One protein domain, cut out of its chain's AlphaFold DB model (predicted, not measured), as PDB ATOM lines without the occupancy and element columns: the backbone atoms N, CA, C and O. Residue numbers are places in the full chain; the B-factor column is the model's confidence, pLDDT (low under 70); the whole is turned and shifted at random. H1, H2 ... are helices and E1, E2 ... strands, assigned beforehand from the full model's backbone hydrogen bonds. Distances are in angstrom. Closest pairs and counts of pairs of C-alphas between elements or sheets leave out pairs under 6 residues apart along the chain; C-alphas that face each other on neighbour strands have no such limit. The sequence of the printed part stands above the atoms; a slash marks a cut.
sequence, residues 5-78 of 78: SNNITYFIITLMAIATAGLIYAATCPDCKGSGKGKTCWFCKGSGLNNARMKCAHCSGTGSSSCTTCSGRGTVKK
ATOM      1  N   SER A   5      65.722  -8.681 -27.757       56.34
ATOM      2  CA  SER A   5      65.956 -10.135 -27.644       56.34
ATOM      3  C   SER A   5      65.708 -10.688 -26.226       56.34
ATOM      4  O   SER A   5      65.287 -11.831 -26.058       56.34
ATOM      5  N   ASN A   6      65.875  -9.852 -25.191       60.91
ATOM      6  CA  ASN A   6      65.752 -10.273 -23.788       60.91
ATOM      7  C   ASN A   6      64.307 -10.565 -23.358       60.91
ATOM      8  O   ASN A   6      64.088 -11.508 -22.608       60.91
ATOM      9  N   ASN A   7      63.318  -9.815 -23.863       66.31
ATOM     10  CA  ASN A   7      61.915 -10.013 -23.476       66.31
ATOM     11  C   ASN A   7      61.296 -11.258 -24.120       66.31
ATOM     12  O   ASN A   7      60.553 -11.978 -23.463       66.31
ATOM     13  N   ILE A   8      61.627 -11.533 -25.389       77.12
ATOM     14  CA  ILE A   8      61.134 -12.723 -26.101       77.12
ATOM     15  C   ILE A   8      61.732 -13.987 -25.476       77.12
ATOM     16  O   ILE A   8      61.007 -14.930 -25.172       77.12
ATOM     17  N   THR A   9      63.037 -13.975 -25.196       77.56
ATOM     18  CA  THR A   9      63.723 -15.093 -24.536       77.56
ATOM     19  C   THR A   9      63.147 -15.372 -23.139       77.56
ATOM     20  O   THR A   9      62.891 -16.527 -22.808       77.56
ATOM     21  N   TYR A  10      62.840 -14.337 -22.345       80.25
ATOM     22  CA  TYR A  10      62.186 -14.494 -21.034       80.25
ATOM     23  C   TYR A  10      60.791 -15.122 -21.126       80.25
ATOM     24  O   TYR A  10      60.424 -15.965 -20.304       80.25
ATOM     25  N   PHE A  11      60.013 -14.732 -22.136       80.31
ATOM     26  CA  PHE A  11      58.669 -15.261 -22.355       80.31
ATOM     27  C   PHE A  11      58.700 -16.759 -22.689       80.31
ATOM     28  O   PHE A  11      57.900 -17.538 -22.183       80.31
ATOM     29  N   ILE A  12      59.679 -17.184 -23.489       81.00
ATOM     30  CA  ILE A  12      59.852 -18.596 -23.848       81.00
ATOM     31  C   ILE A  12      60.312 -19.413 -22.631       81.00
ATOM     32  O   ILE A  12      59.755 -20.476 -22.366       81.00
ATOM     33  N   ILE A  13      61.276 -18.912 -21.849       78.25
ATOM     34  CA  ILE A  13      61.772 -19.604 -20.645       78.25
ATOM     35  C   ILE A  13      60.653 -19.788 -19.611       78.25
ATOM     36  O   ILE A  13      60.503 -20.870 -19.043       78.25
ATOM     37  N   THR A  14      59.838 -18.757 -19.388       75.50
ATOM     38  CA  THR A  14      58.714 -18.824 -18.439       75.50
ATOM     39  C   THR A  14      57.619 -19.782 -18.907       75.50
ATOM     40  O   THR A  14      57.142 -20.581 -18.103       75.50
ATOM     41  N   LEU A  15      57.272 -19.802 -20.198       75.50
ATOM     42  CA  LEU A  15      56.326 -20.781 -20.752       75.50
ATOM     43  C   LEU A  15      56.827 -22.226 -20.611       75.50
ATOM     44  O   LEU A  15      56.058 -23.104 -20.218       75.50
ATOM     45  N   MET A  16      58.113 -22.470 -20.873       72.75
ATOM     46  CA  MET A  16      58.723 -23.792 -20.690       72.75
ATOM     47  C   MET A  16      58.740 -24.215 -19.214       72.75
ATOM     48  O   MET A  16      58.471 -25.376 -18.902       72.75
ATOM     49  N   ALA A  17      58.989 -23.281 -18.291       68.25
ATOM     50  CA  ALA A  17      58.925 -23.538 -16.852       68.25
ATOM     51  C   ALA A  17      57.496 -23.872 -16.375       68.25
ATOM     52  O   ALA A  17      57.309 -24.788 -15.578       68.25
ATOM     53  N   ILE A  18      56.473 -23.184 -16.893       68.88
ATOM     54  CA  ILE A  18      55.065 -23.449 -16.546       68.88
ATOM     55  C   ILE A  18      54.601 -24.794 -17.129       68.88
ATOM     56  O   ILE A  18      53.961 -25.585 -16.435       68.88
ATOM     57  N   ALA A  19      54.956 -25.081 -18.386       65.56
ATOM     58  CA  ALA A  19      54.621 -26.346 -19.038       65.56
ATOM     59  C   ALA A  19      55.264 -27.544 -18.320       65.56
ATOM     60  O   ALA A  19      54.618 -28.573 -18.118       65.56
ATOM     61  N   THR A  20      56.516 -27.401 -17.882       63.44
ATOM     62  CA  THR A  20      57.214 -28.456 -17.137       63.44
ATOM     63  C   THR A  20      56.682 -28.608 -15.715       63.44
ATOM     64  O   THR A  20      56.485 -29.741 -15.287       63.44
ATOM     65  N   ALA A  21      56.335 -27.523 -15.012       60.62
ATOM     66  CA  ALA A  21      55.693 -27.613 -13.697       60.62
ATOM     67  C   ALA A  21      54.399 -28.448 -13.739       60.62
ATOM     68  O   ALA A  21      54.194 -29.302 -12.878       60.62
ATOM     69  N   GLY A  22      53.571 -28.284 -14.780       57.94
ATOM     70  CA  GLY A  22      52.348 -29.075 -14.976       57.94
ATOM     71  C   GLY A  22      52.587 -30.584 -15.145       57.94
ATOM     72  O   GLY A  22      51.801 -31.386 -14.640       57.94
ATOM     73  N   LEU A  23      53.688 -30.977 -15.795       58.41
ATOM     74  CA  LEU A  23      54.107 -32.381 -15.950       58.41
ATOM     75  C   LEU A  23      54.706 -32.973 -14.662       58.41
ATOM     76  O   LEU A  23      54.626 -34.183 -14.453       58.41
ATOM     77  N   ILE A  24      55.275 -32.139 -13.788       57.72
ATOM     78  CA  ILE A  24      55.981 -32.574 -12.570       57.72
ATOM     79  C   ILE A  24      55.019 -32.853 -11.397       57.72
ATOM     80  O   ILE A  24      55.381 -33.556 -10.454       57.72
ATOM     81  N   TYR A  25      53.767 -32.388 -11.453       64.81
ATOM     82  CA  TYR A  25      52.801 -32.558 -10.352       64.81
ATOM     83  C   TYR A  25      52.285 -33.993 -10.133       64.81
ATOM     84  O   TYR A  25      51.605 -34.254  -9.137       64.81
ATOM     85  N   ALA A  26      52.579 -34.936 -11.033       76.62
ATOM     86  CA  ALA A  26      52.191 -36.337 -10.888       76.62
ATOM     87  C   ALA A  26      53.397 -37.190 -10.468       76.62
ATOM     88  O   ALA A  26      54.259 -37.519 -11.280       76.62
ATOM     89  N   ALA A  27      53.445 -37.586  -9.197       88.00
ATOM     90  CA  ALA A  27      54.453 -38.512  -8.696       88.00
ATOM     91  C   ALA A  27      54.029 -39.966  -8.953       88.00
ATOM     92  O   ALA A  27      52.853 -40.316  -8.827       88.00
ATOM     93  N   THR A  28      54.985 -40.841  -9.274       92.69
ATOM     94  CA  THR A  28      54.743 -42.290  -9.355       92.69
ATOM     95  C   THR A  28      54.171 -42.799  -8.036       92.69
ATOM     96  O   THR A  28      54.714 -42.523  -6.968       92.69
ATOM     97  N   CYS A  29      53.078 -43.560  -8.096       94.00
ATOM     98  CA  CYS A  29      52.460 -44.128  -6.905       94.00
ATOM     99  C   CYS A  29      53.413 -45.153  -6.266       94.00
ATOM    100  O   CYS A  29      53.743 -46.141  -6.936       94.00
ATOM    101  N   PRO A  30      53.819 -44.972  -4.995       92.00
ATOM    102  CA  PRO A  30      54.788 -45.855  -4.347       92.00
ATOM    103  C   PRO A  30      54.238 -47.276  -4.171       92.00
ATOM    104  O   PRO A  30      54.937 -48.247  -4.456       92.00
ATOM    105  N   ASP A  31      52.958 -47.401  -3.818       92.88
ATOM    106  CA  ASP A  31      52.351 -48.687  -3.456       92.88
ATOM    107  C   ASP A  31      52.257 -49.674  -4.622       92.88
ATOM    108  O   ASP A  31      52.422 -50.878  -4.443       92.88
ATOM    109  N   CYS A  32      52.009 -49.176  -5.833       94.56
ATOM    110  CA  CYS A  32      51.927 -50.004  -7.036       94.56
ATOM    111  C   CYS A  32      53.100 -49.794  -7.994       94.56
ATOM    112  O   CYS A  32      53.050 -50.299  -9.119       94.56
ATOM    113  N   LYS A  33      54.113 -49.011  -7.597       93.62
ATOM    114  CA  LYS A  33      55.302 -48.682  -8.402       93.62
ATOM    115  C   LYS A  33      54.958 -48.244  -9.833       93.62
ATOM    116  O   LYS A  33      55.551 -48.719 -10.795       93.62
ATOM    117  N   GLY A  34      53.934 -47.407  -9.988       93.75
ATOM    118  CA  GLY A  34      53.505 -46.928 -11.311       93.75
ATOM    119  C   GLY A  34      52.562 -47.842 -12.095       93.75
ATOM    120  O   GLY A  34      51.946 -47.384 -13.049       93.75
ATOM    121  N   SER A  35      52.372 -49.103 -11.695       94.44
ATOM    122  CA  SER A  35      51.560 -50.052 -12.480       94.44
ATOM    123  C   SER A  35      50.053 -49.774 -12.463       94.44
ATOM    124  O   SER A  35      49.325 -50.292 -13.305       94.44
ATOM    125  N   GLY A  36      49.561 -49.048 -11.453       94.12
ATOM    126  CA  GLY A  36      48.129 -48.893 -11.186       94.12
ATOM    127  C   GLY A  36      47.445 -50.171 -10.683       94.12
ATOM    128  O   GLY A  36      46.268 -50.136 -10.323       94.12
ATOM    129  N   LYS A  37      48.153 -51.303 -10.597       95.31
ATOM    130  CA  LYS A  37      47.589 -52.590 -10.181       95.31
ATOM    131  C   LYS A  37      47.691 -52.769  -8.669       95.31
ATOM    132  O   LYS A  37      48.695 -52.430  -8.049       95.31
ATOM    133  N   GLY A  38      46.612 -53.270  -8.082       93.12
ATOM    134  CA  GLY A  38      46.515 -53.669  -6.685       93.12
ATOM    135  C   GLY A  38      46.807 -55.157  -6.513       93.12
ATOM    136  O   GLY A  38      47.679 -55.720  -7.173       93.12
ATOM    137  N   LYS A  39      46.064 -55.810  -5.616       94.06
ATOM    138  CA  LYS A  39      46.253 -57.233  -5.312       94.06
ATOM    139  C   LYS A  39      45.786 -58.113  -6.471       94.06
ATOM    140  O   LYS A  39      44.877 -57.754  -7.222       94.06
ATOM    141  N   THR A  40      46.373 -59.301  -6.577       96.25
ATOM    142  CA  THR A  40      45.931 -60.338  -7.514       96.25
ATOM    143  C   THR A  40      44.453 -60.652  -7.304       96.25
ATOM    144  O   THR A  40      43.984 -60.806  -6.175       96.25
ATOM    145  N   CYS A  41      43.703 -60.758  -8.399       95.81
ATOM    146  CA  CYS A  41      42.288 -61.086  -8.351       95.81
ATOM    147  C   CYS A  41      42.110 -62.517  -7.835       95.81
ATOM    148  O   CYS A  41      42.542 -63.482  -8.467       95.81
ATOM    149  N   TRP A  42      41.435 -62.653  -6.697       94.69
ATOM    150  CA  TRP A  42      41.210 -63.934  -6.031       94.69
ATOM    151  C   TRP A  42      40.341 -64.905  -6.842       94.69
ATOM    152  O   TRP A  42      40.531 -66.115  -6.715       94.69
ATOM    153  N   PHE A  43      39.446 -64.380  -7.690       94.06
ATOM    154  CA  PHE A  43      38.509 -65.162  -8.500       94.06
ATOM    155  C   PHE A  43      39.191 -65.850  -9.690       94.06
ATOM    156  O   PHE A  43      38.979 -67.031  -9.924       94.06
ATOM    157  N   CYS A  44      40.048 -65.130 -10.426       96.44
ATOM    158  CA  CYS A  44      40.766 -65.673 -11.590       96.44
ATOM    159  C   CYS A  44      42.233 -66.026 -11.311       96.44
ATOM    160  O   CYS A  44      42.967 -66.370 -12.238       96.44
ATOM    161  N   LYS A  45      42.685 -65.891 -10.057       95.50
ATOM    162  CA  LYS A  45      44.069 -66.145  -9.615       95.50
ATOM    163  C   LYS A  45      45.132 -65.421 -10.453       95.50
ATOM    164  O   LYS A  45      46.230 -65.928 -10.637       95.50
ATOM    165  N   GLY A  46      44.810 -64.236 -10.973       96.19
ATOM    166  CA  GLY A  46      45.734 -63.459 -11.805       96.19
ATOM    167  C   GLY A  46      45.631 -63.695 -13.307       96.19
ATOM    168  O   GLY A  46      46.145 -62.880 -14.063       96.19
ATOM    169  N   SER A  47      44.927 -64.736 -13.760       96.88
ATOM    170  CA  SER A  47      44.823 -65.049 -15.196       96.88
ATOM    171  C   SER A  47      44.015 -64.023 -15.996       96.88
ATOM    172  O   SER A  47      44.169 -63.924 -17.208       96.88
ATOM    173  N   GLY A  48      43.111 -63.293 -15.337       96.88
ATOM    174  CA  GLY A  48      42.136 -62.438 -16.012       96.88
ATOM    175  C   GLY A  48      41.005 -63.214 -16.696       96.88
ATOM    176  O   GLY A  48      40.142 -62.595 -17.315       96.88
ATOM    177  N   LEU A  49      40.944 -64.541 -16.553       97.06
ATOM    178  CA  LEU A  49      39.941 -65.387 -17.198       97.06
ATOM    179  C   LEU A  49      39.111 -66.175 -16.174       97.06
ATOM    180  O   LEU A  49      39.561 -66.453 -15.065       97.06
ATOM    181  N   ASN A  50      37.868 -66.500 -16.526       94.00
ATOM    182  CA  ASN A  50      37.034 -67.443 -15.783       94.00
ATOM    183  C   ASN A  50      37.227 -68.881 -16.310       94.00
ATOM    184  O   ASN A  50      37.974 -69.116 -17.259       94.00
ATOM    185  N   ASN A  51      36.513 -69.845 -15.723       91.44
ATOM    186  CA  ASN A  51      36.617 -71.264 -16.088       91.44
ATOM    187  C   ASN A  51      36.239 -71.553 -17.553       91.44
ATOM    188  O   ASN A  51      36.771 -72.479 -18.155       91.44
ATOM    189  N   ALA A  52      35.374 -70.731 -18.149       94.69
ATOM    190  CA  ALA A  52      34.994 -70.815 -19.557       94.69
ATOM    191  C   ALA A  52      35.985 -70.088 -20.493       94.69
ATOM    192  O   ALA A  52      35.667 -69.847 -21.654       94.69
ATOM    193  N   ARG A  53      37.167 -69.691 -19.991       93.38
ATOM    194  CA  ARG A  53      38.177 -68.875 -20.694       93.38
ATOM    195  C   ARG A  53      37.656 -67.523 -21.196       93.38
ATOM    196  O   ARG A  53      38.254 -66.914 -22.078       93.38
ATOM    197  N   MET A  54      36.579 -67.021 -20.603       96.12
ATOM    198  CA  MET A  54      36.072 -65.676 -20.860       96.12
ATOM    199  C   MET A  54      36.683 -64.678 -19.884       96.12
ATOM    200  O   MET A  54      37.183 -65.050 -18.822       96.12
ATOM    201  N   LYS A  55      36.596 -63.388 -20.216       97.19
ATOM    202  CA  LYS A  55      37.082 -62.301 -19.364       97.19
ATOM    203  C   LYS A  55      36.498 -62.416 -17.949       97.19
ATOM    204  O   LYS A  55      35.285 -62.505 -17.768       97.19
ATOM    205  N   CYS A  56      37.357 -62.413 -16.934       96.75
ATOM    206  CA  CYS A  56      36.919 -62.485 -15.545       96.75
ATOM    207  C   CYS A  56      36.141 -61.216 -15.184       96.75
ATOM    208  O   CYS A  56      36.726 -60.135 -15.136       96.75
ATOM    209  N   ALA A  57      34.848 -61.356 -14.881       95.12
ATOM    210  CA  ALA A  57      33.980 -60.233 -14.527       95.12
ATOM    211  C   ALA A  57      34.470 -59.478 -13.279       95.12
ATOM    212  O   ALA A  57      34.427 -58.255 -13.240       95.12
ATOM    213  N   HIS A  58      35.029 -60.190 -12.294       92.50
ATOM    214  CA  HIS A  58      35.444 -59.589 -11.023       92.50
ATOM    215  C   HIS A  58      36.640 -58.631 -11.147       92.50
ATOM    216  O   HIS A  58      36.776 -57.702 -10.360       92.50
ATOM    217  N   CYS A  59      37.517 -58.843 -12.130       94.44
ATOM    218  CA  CYS A  59      38.633 -57.934 -12.413       94.44
ATOM    219  C   CYS A  59      38.547 -57.308 -13.805       94.44
ATOM    220  O   CYS A  59      39.514 -56.724 -14.277       94.44
ATOM    221  N   SER A  60      37.423 -57.466 -14.507       94.19
ATOM    222  CA  SER A  60      37.285 -57.068 -15.914       94.19
ATOM    223  C   SER A  60      38.453 -57.537 -16.798       94.19
ATOM    224  O   SER A  60      38.854 -56.849 -17.737       94.19
ATOM    225  N   GLY A  61      39.012 -58.707 -16.484       95.88
ATOM    226  CA  GLY A  61      40.121 -59.348 -17.190       95.88
ATOM    227  C   GLY A  61      41.521 -58.798 -16.951       95.88
ATOM    228  O   GLY A  61      42.447 -59.231 -17.626       95.88
ATOM    229  N   THR A  62      41.713 -57.882 -16.008       94.88
ATOM    230  CA  THR A  62      43.051 -57.350 -15.694       94.88
ATOM    231  C   THR A  62      43.922 -58.331 -14.901       94.88
ATOM    232  O   THR A  62      45.136 -58.143 -14.821       94.88
ATOM    233  N   GLY A  63      43.304 -59.335 -14.265       96.19
ATOM    234  CA  GLY A  63      43.964 -60.259 -13.342       96.19
ATOM    235  C   GLY A  63      44.216 -59.677 -11.947       96.19
ATOM    236  O   GLY A  63      44.649 -60.394 -11.048       96.19
ATOM    237  N   SER A  64      43.906 -58.404 -11.707       95.88
ATOM    238  CA  SER A  64      44.207 -57.714 -10.448       95.88
ATOM    239  C   SER A  64      43.155 -56.662 -10.113       95.88
ATOM    240  O   SER A  64      42.514 -56.108 -11.003       95.88
ATOM    241  N   SER A  65      42.995 -56.333  -8.834       94.44
ATOM    242  CA  SER A  65      42.248 -55.130  -8.458       94.44
ATOM    243  C   SER A  65      43.003 -53.874  -8.909       94.44
ATOM    244  O   SER A  65      44.196 -53.931  -9.217       94.44
ATOM    245  N   SER A  66      42.341 -52.722  -8.911       93.50
ATOM    246  CA  SER A  66      43.043 -51.439  -9.006       93.50
ATOM    247  C   SER A  66      43.828 -51.171  -7.720       93.50
ATOM    248  O   SER A  66      43.432 -51.611  -6.635       93.50
ATOM    249  N   CYS A  67      44.947 -50.458  -7.828       95.12
ATOM    250  CA  CYS A  67      45.642 -49.915  -6.667       95.12
ATOM    251  C   CYS A  67      44.771 -48.825  -6.039       95.12
ATOM    252  O   CYS A  67      44.416 -47.861  -6.719       95.12
ATOM    253  N   THR A  68      44.434 -48.969  -4.758       94.44
ATOM    254  CA  THR A  68      43.560 -48.029  -4.042       94.44
ATOM    255  C   THR A  68      44.189 -46.642  -3.946       94.44
ATOM    256  O   THR A  68      43.524 -45.649  -4.228       94.44
ATOM    257  N   THR A  69      45.489 -46.580  -3.655       93.31
ATOM    258  CA  THR A  69      46.248 -45.346  -3.401       93.31
ATOM    259  C   THR A  69      46.264 -44.393  -4.592       93.31
ATOM    260  O   THR A  69      46.097 -43.188  -4.431       93.31
ATOM    261  N   CYS A  70      46.396 -44.920  -5.812       94.06
ATOM    262  CA  CYS A  70      46.318 -44.118  -7.038       94.06
ATOM    263  C   CYS A  70      45.004 -44.295  -7.810       94.06
ATOM    264  O   CYS A  70      44.855 -43.745  -8.904       94.06
ATOM    265  N   SER A  71      44.056 -45.066  -7.271       93.38
ATOM    266  CA  SER A  71      42.793 -45.431  -7.928       93.38
ATOM    267  C   SER A  71      42.991 -46.011  -9.338       93.38
ATOM    268  O   SER A  71      42.249 -45.697 -10.262       93.38
ATOM    269  N   GLY A  72      44.031 -46.822  -9.527       93.06
ATOM    270  CA  GLY A  72      44.347 -47.425 -10.827       93.06
ATOM    271  C   GLY A  72      45.181 -46.568 -11.784       93.06
ATOM    272  O   GLY A  72      45.573 -47.067 -12.832       93.06
ATOM    273  N   ARG A  73      45.497 -45.312 -11.443       93.69
ATOM    274  CA  ARG A  73      46.215 -44.389 -12.348       93.69
ATOM    275  C   ARG A  73      47.717 -44.643 -12.452       93.69
ATOM    276  O   ARG A  73      48.346 -44.177 -13.389       93.69
ATOM    277  N   GLY A  74      48.310 -45.301 -11.458       92.62
ATOM    278  CA  GLY A  74      49.765 -45.453 -11.350       92.62
ATOM    279  C   GLY A  74      50.489 -44.210 -10.821       92.62
ATOM    280  O   GLY A  74      51.650 -44.305 -10.436       92.62
ATOM    281  N   THR A  75      49.810 -43.070 -10.701       93.06
ATOM    282  CA  THR A  75      50.371 -41.815 -10.186       93.06
ATOM    283  C   THR A  75      49.485 -41.197  -9.108       93.06
ATOM    284  O   THR A  75      48.272 -41.424  -9.060       93.06
ATOM    285  N   VAL A  76      50.102 -40.417  -8.224       90.50
ATOM    286  CA  VAL A  76      49.440 -39.591  -7.211       90.50
ATOM    287  C   VAL A  76      49.774 -38.127  -7.481       90.50
ATOM    288  O   VAL A  76      50.892 -37.805  -7.885       90.50
ATOM    289  N   LYS A  77      48.797 -37.235  -7.293       80.88
ATOM    290  CA  LYS A  77      49.071 -35.794  -7.313       80.88
ATOM    291  C   LYS A  77      49.820 -35.458  -6.029       80.88
ATOM    292  O   LYS A  77      49.380 -35.894  -4.964       80.88
ATOM    293  N   LYS A  78      50.950 -34.773  -6.157       60.59
ATOM    294  CA  LYS A  78      51.735 -34.311  -5.013       60.59
ATOM    295  C   LYS A  78      51.333 -32.897  -4.622       60.59
ATOM    296  O   LYS A  78      50.988 -32.124  -5.544       60.59
TER     297      LYS A  78
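This is residues 5 to 78 of the 78 residues of an uncharacterized protein of Verrucomicrobiaceae bacterium N1E253 (UniProt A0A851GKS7). A narrow body of two small antiparallel two-stranded sheets, hairpin E2-E3 and then E1-E4, placed one after the other, has helix H1 sticking out from its E1-E4 end with residues 5 to 23; loop residues 41 to 63 make the opposite end. The 74 printed residues run H1, E1, E2, E3, E4, mixed in class, with 33 in named elements. The whole is an extended rod, radius of gyration of the C-alphas 20.2 A, spanning 69 by 22 by 13 A.

E2 is residues 37 to 40, E3 64 to 66, E1 26 to 28 and E4 75 to 77. H1, residues 5 to 24, measures 28.8 A from C-alpha 5 at (65.956, -10.135, -27.644); C-alpha 77 is at (49.071, -35.794, -7.313).

In hairpin E2-E3, N 38 and O 65 are 2.7 A apart, within hydrogen-bond range. Antiparallel E1 and E4 have N 76 and O 27 at 2.8 A. E1 and E2 are apart. In H1, every O i to N i+4 pair is within hydrogen-bond range.

The C-alphas of Ser 5 and Asn 51, the farthest apart, are 68.8 A apart. The printed part has no cut. The E2 to E3 link is long. Residues 5 to 7, 17 to 25 and 78 have pLDDT under 70.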